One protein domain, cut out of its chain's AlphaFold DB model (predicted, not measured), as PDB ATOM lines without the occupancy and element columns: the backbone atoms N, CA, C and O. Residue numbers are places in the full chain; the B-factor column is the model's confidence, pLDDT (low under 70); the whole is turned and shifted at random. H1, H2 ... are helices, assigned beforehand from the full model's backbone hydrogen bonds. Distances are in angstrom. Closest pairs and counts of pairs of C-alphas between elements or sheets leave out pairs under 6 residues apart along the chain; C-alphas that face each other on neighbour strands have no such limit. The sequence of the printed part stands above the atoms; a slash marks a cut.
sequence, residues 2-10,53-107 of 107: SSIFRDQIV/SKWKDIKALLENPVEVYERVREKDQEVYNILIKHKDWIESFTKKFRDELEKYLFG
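What this domain is: This is residues 2 to 10 and 53 to 107 of the 107 residues of an uncharacterized protein of Staphylothermus marinus (UniProt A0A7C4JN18). Two pairs of antiparallel helices make an L, and a short helix sits in its angle: the long H5 with H2 side by side form one limb, the helical hairpin H3 and H4 stands across as the other, and H1 packs on H2 and H3. The outline is only just flat, with spans of 37 by 25 by 13 A. The printed part has 64 residues, with five named helices in the order H1, H2, H3, H4, H5 and no named strand; the class is all helix. The whole is compact, with a radius of gyration of the C-alphas of 12.2 A.

Where its parts are: H1 holds residues 3 to 10 and begins at C-alpha 3, at (2.466, 52.618, 21.059). After the cut, H2 runs over residues 55 to 63, 11.8 A from first to last C-alpha. H3, residues 65 to 75, measures 15.6 A and begins at C-alpha 65, at (16.562, 53.978, 14.158). H4 holds residues 77 to 83. H5, residues 87 to 106, is the longest at 28.5 A and ends at C-alpha 106, at (0.927, 47.543, -1.412).

How they stand to each other: H3 is the hub, touching the four other helices. H3 and H4 are a helical hairpin, at a shallow tilt of 28 degrees, opposite ways; their closest C-alphas, of Arg 73 and Tyr 80, are 5.2 A apart. H3 and H1 touch about perpendicular, at 87 degrees, with the closest C-alphas, of Val 10 and Val 72, at 6.6 A. H3 and H2 only just touch, with 3 pairs of C-alphas within 8 A, and only at the corner; the closest are those of Leu 61 and Val 68, 6.6 A. H3 only just touches residues 90 to 94 of H5, also with 3 pairs, the closest being Pro 65 and Glu 91, whose C-alphas are 6.3 A apart. H2 touches residues 94 to 98 of H5 at a shallow tilt of 23 degrees, opposite ways; the C-alphas of Leu 62 and Thr 94 are closest, at 5.1 A. H1 touches H2 at a steep tilt of 50 degrees, the same way, closest at the C-alphas of Arg 6 and Asp 57, 6.7 A. H1 is apart from H4 and H5. In each of the five helices every O i to N i+4 pair is within hydrogen-bond range.

The domain as a whole: The two C-alphas farthest apart, of Glu 78 and Gly 107, are 37.9 A apart. Residues 11 to 52 are not printed, and C-alphas 10 and 53 across this cut are 18.1 A apart. The links H2 to H3, H3 to H4 and H4 to H5 are tight. The mean pLDDT of the printed part is 90.1, and residues 2 to 3 are under 70.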
ATOM      1  N   SER A   2      -1.164  54.596  19.617       52.72
ATOM      2  CA  SER A   2      -0.350  53.808  18.660       52.72
ATOM      3  C   SER A   2       0.987  53.238  19.185       52.72
ATOM      4  O   SER A   2       1.844  52.858  18.388       52.72
ATOM      5  N   SER A   3       1.204  53.166  20.511       64.12
ATOM      6  CA  SER A   3       2.466  52.618  21.059       64.12
ATOM      7  C   SER A   3       2.485  51.087  21.094       64.12
ATOM      8  O   SER A   3       3.486  50.507  20.709       64.12
ATOM      9  N   ILE A   4       1.365  50.428  21.430       77.94
ATOM     10  CA  ILE A   4       1.319  48.976  21.707       77.94
ATOM     11  C   ILE A   4       1.905  48.132  20.566       77.94
ATOM     12  O   ILE A   4       2.671  47.206  20.810       77.94
ATOM     13  N   PHE A   5       1.579  48.455  19.312       79.81
ATOM     14  CA  PHE A   5       2.089  47.690  18.172       79.81
ATOM     15  C   PHE A   5       3.584  47.934  17.923       79.81
ATOM     16  O   PHE A   5       4.318  47.001  17.610       79.81
ATOM     17  N   ARG A   6       4.059  49.175  18.104       83.25
ATOM     18  CA  ARG A   6       5.495  49.494  18.034       83.25
ATOM     19  C   ARG A   6       6.262  48.794  19.149       83.25
ATOM     20  O   ARG A   6       7.322  48.231  18.900       83.25
ATOM     21  N   ASP A   7       5.687  48.767  20.344       85.75
ATOM     22  CA  ASP A   7       6.266  48.109  21.509       85.75
ATOM     23  C   ASP A   7       6.396  46.598  21.282       85.75
ATOM     24  O   ASP A   7       7.454  46.059  21.585       85.75
ATOM     25  N   GLN A   8       5.404  45.955  20.649       85.81
ATOM     26  CA  GLN A   8       5.477  44.543  20.242       85.81
ATOM     27  C   GLN A   8       6.592  44.261  19.224       85.81
ATOM     28  O   GLN A   8       7.268  43.240  19.329       85.81
ATOM     29  N   ILE A   9       6.815  45.145  18.243       85.62
ATOM     30  CA  ILE A   9       7.930  44.993  17.288       85.62
ATOM     31  C   ILE A   9       9.269  45.046  18.032       85.62
ATOM     32  O   ILE A   9      10.140  44.210  17.797       85.62
ATOM     33  N   VAL A  10       9.412  46.002  18.952       89.62
ATOM     34  CA  VAL A  10      10.615  46.139  19.782       89.62
ATOM     35  C   VAL A  10      10.802  44.920  20.689       89.62
ATOM     36  O   VAL A  10      11.917  44.417  20.799       89.62
ATOM     37  N   SER A  53      -2.884  47.720   8.037       93.56
ATOM     38  CA  SER A  53      -3.621  48.629   8.931       93.56
ATOM     39  C   SER A  53      -2.714  49.418   9.885       93.56
ATOM     40  O   SER A  53      -3.047  50.538  10.271       93.56
ATOM     41  N   LYS A  54      -1.554  48.851  10.248       92.06
ATOM     42  CA  LYS A  54      -0.549  49.451  11.140       92.06
ATOM     43  C   LYS A  54       0.636  50.064  10.395       92.06
ATOM     44  O   LYS A  54       1.595  50.492  11.030       92.06
ATOM     45  N   TRP A  55       0.567  50.158   9.065       93.25
ATOM     46  CA  TRP A  55       1.705  50.542   8.231       93.25
ATOM     47  C   TRP A  55       2.330  51.875   8.639       93.25
ATOM     48  O   TRP A  55       3.546  51.972   8.718       93.25
ATOM     49  N   LYS A  56       1.515  52.888   8.958       91.19
ATOM     50  CA  LYS A  56       2.022  54.202   9.385       91.19
ATOM     51  C   LYS A  56       2.906  54.111  10.633       91.19
ATOM     52  O   LYS A  56       3.943  54.760  10.681       91.19
ATOM     53  N   ASP A  57       2.510  53.294  11.607       88.88
ATOM     54  CA  ASP A  57       3.267  53.113  12.849       88.88
ATOM     55  C   ASP A  57       4.542  52.291  12.613       88.88
ATOM     56  O   ASP A  57       5.594  52.619  13.158       88.88
ATOM     57  N   ILE A  58       4.463  51.253  11.769       90.06
ATOM     58  CA  ILE A  58       5.623  50.440  11.363       90.06
ATOM     59  C   ILE A  58       6.643  51.310  10.636       90.06
ATOM     60  O   ILE A  58       7.820  51.309  10.980       90.06
ATOM     61  N   LYS A  59       6.183  52.067   9.638       92.44
ATOM     62  CA  LYS A  59       7.023  52.931   8.818       92.44
ATOM     63  C   LYS A  59       7.740  53.965   9.676       92.44
ATOM     64  O   LYS A  59       8.952  54.072   9.567       92.44
ATOM     65  N   ALA A  60       7.023  54.641  10.578       89.81
ATOM     66  CA  ALA A  60       7.626  55.612  11.487       89.81
ATOM     67  C   ALA A  60       8.744  54.996  12.349       89.81
ATOM     68  O   ALA A  60       9.803  55.600  12.492       89.81
ATOM     69  N   LEU A  61       8.539  53.777  12.864       88.38
ATOM     70  CA  LEU A  61       9.549  53.064  13.648       88.38
ATOM     71  C   LEU A  61      10.783  52.694  12.808       88.38
ATOM     72  O   LEU A  61      11.910  52.866  13.258       88.38
ATOM     73  N   LEU A  62      10.583  52.192  11.586       90.00
ATOM     74  CA  LEU A  62      11.681  51.765  10.709       90.00
ATOM     75  C   LEU A  62      12.459  52.943  10.104       90.00
ATOM     76  O   LEU A  62      13.640  52.796   9.792       90.00
ATOM     77  N   GLU A  63      11.818  54.102   9.945       90.56
ATOM     78  CA  GLU A  63      12.450  55.342   9.474       90.56
ATOM     79  C   GLU A  63      13.242  56.067  10.562       90.56
ATOM     80  O   GLU A  63      14.067  56.922  10.238       90.56
ATOM     81  N   ASN A  64      13.035  55.711  11.832       86.12
ATOM     82  CA  ASN A  64      13.724  56.315  12.962       86.12
ATOM     83  C   ASN A  64      14.484  55.269  13.801       86.12
ATOM     84  O   ASN A  64      13.997  54.834  14.848       86.12
ATOM     85  N   PRO A  65      15.713  54.893  13.393       79.69
ATOM     86  CA  PRO A  65      16.562  53.978  14.158       79.69
ATOM     87  C   PRO A  65      16.808  54.448  15.598       79.69
ATOM     88  O   PRO A  65      16.903  53.621  16.502       79.69
ATOM     89  N   VAL A  66      16.853  55.766  15.837       85.25
ATOM     90  CA  VAL A  66      17.028  56.341  17.182       85.25
ATOM     91  C   VAL A  66      15.873  55.952  18.102       85.25
ATOM     92  O   VAL A  66      16.127  55.493  19.213       85.25
ATOM     93  N   GLU A  67      14.626  56.027  17.626       86.25
ATOM     94  CA  GLU A  67      13.456  55.595  18.407       86.25
ATOM     95  C   GLU A  67      13.535  54.099  18.754       86.25
ATOM     96  O   GLU A  67      13.172  53.702  19.863       86.25
ATOM     97  N   VAL A  68      14.046  53.258  17.845       86.62
ATOM     98  CA  VAL A  68      14.264  51.828  18.128       86.62
ATOM     99  C   VAL A  68      15.262  51.658  19.273       86.62
ATOM    100  O   VAL A  68      14.980  50.927  20.222       86.62
ATOM    101  N   TYR A  69      16.401  52.351  19.224       90.19
ATOM    102  CA  TYR A  69      17.413  52.268  20.278       90.19
ATOM    103  C   TYR A  69      16.908  52.782  21.626       90.19
ATOM    104  O   TYR A  69      17.166  52.140  22.641       90.19
ATOM    105  N   GLU A  70      16.187  53.902  21.653       90.69
ATOM    106  CA  GLU A  70      15.626  54.470  22.885       90.69
ATOM    107  C   GLU A  70      14.629  53.511  23.533       90.69
ATOM    108  O   GLU A  70      14.766  53.183  24.711       90.69
ATOM    109  N   ARG A  71      13.695  52.963  22.748       90.88
ATOM    110  CA  ARG A  71      12.724  51.983  23.253       90.88
ATOM    111  C   ARG A  71      13.393  50.710  23.753       90.88
ATOM    112  O   ARG A  71      12.960  50.151  24.758       90.88
ATOM    113  N   VAL A  72      14.433  50.230  23.068       92.56
ATOM    114  CA  VAL A  72      15.187  49.069  23.557       92.56
ATOM    115  C   VAL A  72      15.927  49.419  24.842       92.56
ATOM    116  O   VAL A  72      15.872  48.638  25.779       92.56
ATOM    117  N   ARG A  73      16.552  50.595  24.936       93.94
ATOM    118  CA  ARG A  73      17.248  51.047  26.148       93.94
ATOM    119  C   ARG A  73      16.327  51.092  27.364       93.94
ATOM    120  O   ARG A  73      16.739  50.684  28.444       93.94
ATOM    121  N   GLU A  74      15.097  51.573  27.192       92.81
ATOM    122  CA  GLU A  74      14.088  51.631  28.260       92.81
ATOM    123  C   GLU A  74      13.654  50.241  28.744       92.81
ATOM    124  O   GLU A  74      13.324  50.071  29.917       92.81
ATOM    125  N   LYS A  75      13.656  49.247  27.849       93.31
ATOM    126  CA  LYS A  75      13.173  47.888  28.127       93.31
ATOM    127  C   LYS A  75      14.275  46.921  28.558       93.31
ATOM    128  O   LYS A  75      14.033  46.043  29.383       93.31
ATOM    129  N   ASP A  76      15.464  47.043  27.976       95.00
ATOM    130  CA  ASP A  76      16.567  46.099  28.121       95.00
ATOM    131  C   ASP A  76      17.930  46.748  27.807       95.00
ATOM    132  O   ASP A  76      18.364  46.861  26.656       95.00
ATOM    133  N   GLN A  77      18.639  47.145  28.866       94.31
ATOM    134  CA  GLN A  77      19.951  47.785  28.763       94.31
ATOM    135  C   GLN A  77      21.033  46.856  28.178       94.31
ATOM    136  O   GLN A  77      21.962  47.341  27.528       94.31
ATOM    137  N   GLU A  78      20.941  45.540  28.388       94.56
ATOM    138  CA  GLU A  78      21.928  44.577  27.885       94.56
ATOM    139  C   GLU A  78      21.794  44.417  26.370       94.56
ATOM    140  O   GLU A  78      22.776  44.549  25.635       94.56
ATOM    141  N   VAL A  79      20.562  44.247  25.886       94.62
ATOM    142  CA  VAL A  79      20.282  44.194  24.447       94.62
ATOM    143  C   VAL A  79      20.614  45.522  23.770       94.62
ATOM    144  O   VAL A  79      21.180  45.524  22.675       94.62
ATOM    145  N   TYR A  80      20.339  46.657  24.418       95.06
ATOM    146  CA  TYR A  80      20.767  47.961  23.908       95.06
ATOM    147  C   TYR A  80      22.288  48.023  23.707       95.06
ATOM    148  O   TYR A  80      22.747  48.445  22.645       95.06
ATOM    149  N   ASN A  81      23.074  47.566  24.688       93.81
ATOM    150  CA  ASN A  81      24.539  47.576  24.604       93.81
ATOM    151  C   ASN A  81      25.067  46.718  23.445       93.81
ATOM    152  O   ASN A  81      26.113  47.038  22.882       93.81
ATOM    153  N   ILE A  82      24.359  45.649  23.081       93.56
ATOM    154  CA  ILE A  82      24.654  44.853  21.888       93.56
ATOM    155  C   ILE A  82      24.312  45.654  20.623       93.56
ATOM    156  O   ILE A  82      25.163  45.853  19.760       93.56
ATOM    157  N   LEU A  83      23.086  46.177  20.536       91.62
ATOM    158  CA  LEU A  83      22.581  46.891  19.360       91.62
ATOM    159  C   LEU A  83      23.455  48.082  18.948       91.62
ATOM    160  O   LEU A  83      23.702  48.281  17.758       91.62
ATOM    161  N   ILE A  84      23.949  48.864  19.911       93.00
ATOM    162  CA  ILE A  84      24.766  50.052  19.615       93.00
ATOM    163  C   ILE A  84      26.148  49.733  19.037       93.00
ATOM    164  O   ILE A  84      26.786  50.642  18.504       93.00
ATOM    165  N   LYS A  85      26.623  48.485  19.131       93.88
ATOM    166  CA  LYS A  85      27.860  48.046  18.463       93.88
ATOM    167  C   LYS A  85      27.644  47.787  16.971       93.88
ATOM    168  O   LYS A  85      28.603  47.792  16.210       93.88
ATOM    169  N   HIS A  86      26.394  47.591  16.552       93.25
ATOM    170  CA  HIS A  86      26.015  47.177  15.201       93.25
ATOM    171  C   HIS A  86      25.097  48.210  14.525       93.25
ATOM    172  O   HIS A  86      24.133  47.844  13.850       93.25
ATOM    173  N   LYS A  87      25.374  49.509  14.708       90.62
ATOM    174  CA  LYS A  87      24.508  50.596  14.210       90.62
ATOM    175  C   LYS A  87      24.261  50.521  12.710       90.62
ATOM    176  O   LYS A  87      23.112  50.433  12.292       90.62
ATOM    177  N   ASP A  88      25.333  50.430  11.930       92.06
ATOM    178  CA  ASP A  88      25.259  50.369  10.468       92.06
ATOM    179  C   ASP A  88      24.443  49.162   9.982       92.06
ATOM    180  O   ASP A  88      23.699  49.242   9.003       92.06
ATOM    181  N   TRP A  89      24.546  48.036  10.697       93.44
ATOM    182  CA  TRP A  89      23.770  46.836  10.398       93.44
ATOM    183  C   TRP A  89      22.277  47.088  10.611       93.44
ATOM    184  O   TRP A  89      21.471  46.776   9.736       93.44
ATOM    185  N   ILE A  90      21.909  47.687  11.749       90.50
ATOM    186  CA  ILE A  90      20.516  47.985  12.101       90.50
ATOM    187  C   ILE A  90      19.920  49.022  11.153       90.50
ATOM    188  O   ILE A  90      18.817  48.805  10.662       90.50
ATOM    189  N   GLU A  91      20.639  50.098  10.839       91.12
ATOM    190  CA  GLU A  91      20.180  51.120   9.888       91.12
ATOM    191  C   GLU A  91      19.958  50.535   8.487       91.12
ATOM    192  O   GLU A  91      18.955  50.821   7.824       91.12
ATOM    193  N   SER A  92      20.870  49.669   8.039       93.44
ATOM    194  CA  SER A  92      20.723  48.948   6.774       93.44
ATOM    195  C   SER A  92      19.518  48.004   6.803       93.44
ATOM    196  O   SER A  92      18.715  47.992   5.863       93.44
ATOM    197  N   PHE A  93      19.352  47.248   7.893       92.69
ATOM    198  CA  PHE A  93      18.240  46.322   8.084       92.69
ATOM    199  C   PHE A  93      16.894  47.050   8.077       92.69
ATOM    200  O   PHE A  93      16.024  46.686   7.289       92.69
ATOM    201  N   THR A  94      16.709  48.090   8.899       92.12
ATOM    202  CA  THR A  94      15.417  48.785   9.017       92.12
ATOM    203  C   THR A  94      15.010  49.440   7.704       92.12
ATOM    204  O   THR A  94      13.853  49.316   7.297       92.12
ATOM    205  N   LYS A  95      15.961  50.054   6.991       93.56
ATOM    206  CA  LYS A  95      15.721  50.649   5.671       93.56
ATOM    207  C   LYS A  95      15.269  49.601   4.654       93.56
ATOM    208  O   LYS A  95      14.230  49.770   4.019       93.56
ATOM    209  N   LYS A  96      16.021  48.507   4.510       95.19
ATOM    210  CA  LYS A  96      15.697  47.435   3.552       95.19
ATOM    211  C   LYS A  96      14.393  46.735   3.909       95.19
ATOM    212  O   LYS A  96      13.584  46.466   3.026       95.19
ATOM    213  N   PHE A  97      14.175  46.470   5.193       94.19
ATOM    214  CA  PHE A  97      12.951  45.848   5.673       94.19
ATOM    215  C   PHE A  97      11.735  46.723   5.382       94.19
ATOM    216  O   PHE A  97      10.737  46.211   4.884       94.19
ATOM    217  N   ARG A  98      11.824  48.040   5.615       94.88
ATOM    218  CA  ARG A  98      10.769  48.996   5.252       94.88
ATOM    219  C   ARG A  98      10.437  48.900   3.768       94.88
ATOM    220  O   ARG A  98       9.268  48.752   3.428       94.88
ATOM    221  N   ASP A  99      11.450  48.970   2.910       95.44
ATOM    222  CA  ASP A  99      11.254  49.003   1.460       95.44
ATOM    223  C   ASP A  99      10.624  47.692   0.947       95.44
ATOM    224  O   ASP A  99       9.684  47.718   0.150       95.44
ATOM    225  N   GLU A 100      11.089  46.536   1.426       95.75
ATOM    226  CA  GLU A 100      10.532  45.228   1.051       95.75
ATOM    227  C   GLU A 100       9.135  44.984   1.635       95.75
ATOM    228  O   GLU A 100       8.261  44.425   0.962       95.75
ATOM    229  N   LEU A 101       8.889  45.435   2.864       94.88
ATOM    230  CA  LEU A 101       7.582  45.322   3.497       94.88
ATOM    231  C   LEU A 101       6.552  46.218   2.798       94.88
ATOM    232  O   LEU A 101       5.443  45.759   2.534       94.88
ATOM    233  N   GLU A 102       6.907  47.452   2.424       96.19
ATOM    234  CA  GLU A 102       6.020  48.349   1.670       96.19
ATOM    235  C   GLU A 102       5.610  47.715   0.335       96.19
ATOM    236  O   GLU A 102       4.417  47.608   0.037       96.19
ATOM    237  N   LYS A 103       6.583  47.190  -0.423       95.50
ATOM    238  CA  LYS A 103       6.312  46.453  -1.667       95.50
ATOM    239  C   LYS A 103       5.389  45.264  -1.433       95.50
ATOM    240  O   LYS A 103       4.450  45.072  -2.188       95.50
ATOM    241  N   TYR A 104       5.620  44.471  -0.391       94.25
ATOM    242  CA  TYR A 104       4.777  43.312  -0.101       94.25
ATOM    243  C   TYR A 104       3.337  43.690   0.286       94.25
ATOM    244  O   TYR A 104       2.395  42.968  -0.055       94.25
ATOM    245  N   LEU A 105       3.143  44.788   1.020       94.00
ATOM    246  CA  LEU A 105       1.830  45.208   1.519       94.00
ATOM    247  C   LEU A 105       0.972  45.919   0.459       94.00
ATOM    248  O   LEU A 105      -0.264  45.808   0.511       94.00
ATOM    249  N   PHE A 106       1.604  46.647  -0.465       93.50
ATOM    250  CA  PHE A 106       0.927  47.543  -1.412       93.50
ATOM    251  C   PHE A 106       1.195  47.256  -2.896       93.50
ATOM    252  O   PHE A 106       0.449  47.782  -3.720       93.50
ATOM    253  N   GLY A 107       2.204  46.446  -3.224       87.00
ATOM    254  CA  GLY A 107       2.399  45.850  -4.550       87.00
ATOM    255  C   GLY A 107       1.618  44.552  -4.703       87.00
ATOM    256  O   GLY A 107       1.154  44.313  -5.835       87.00
TER     257      GLY A 107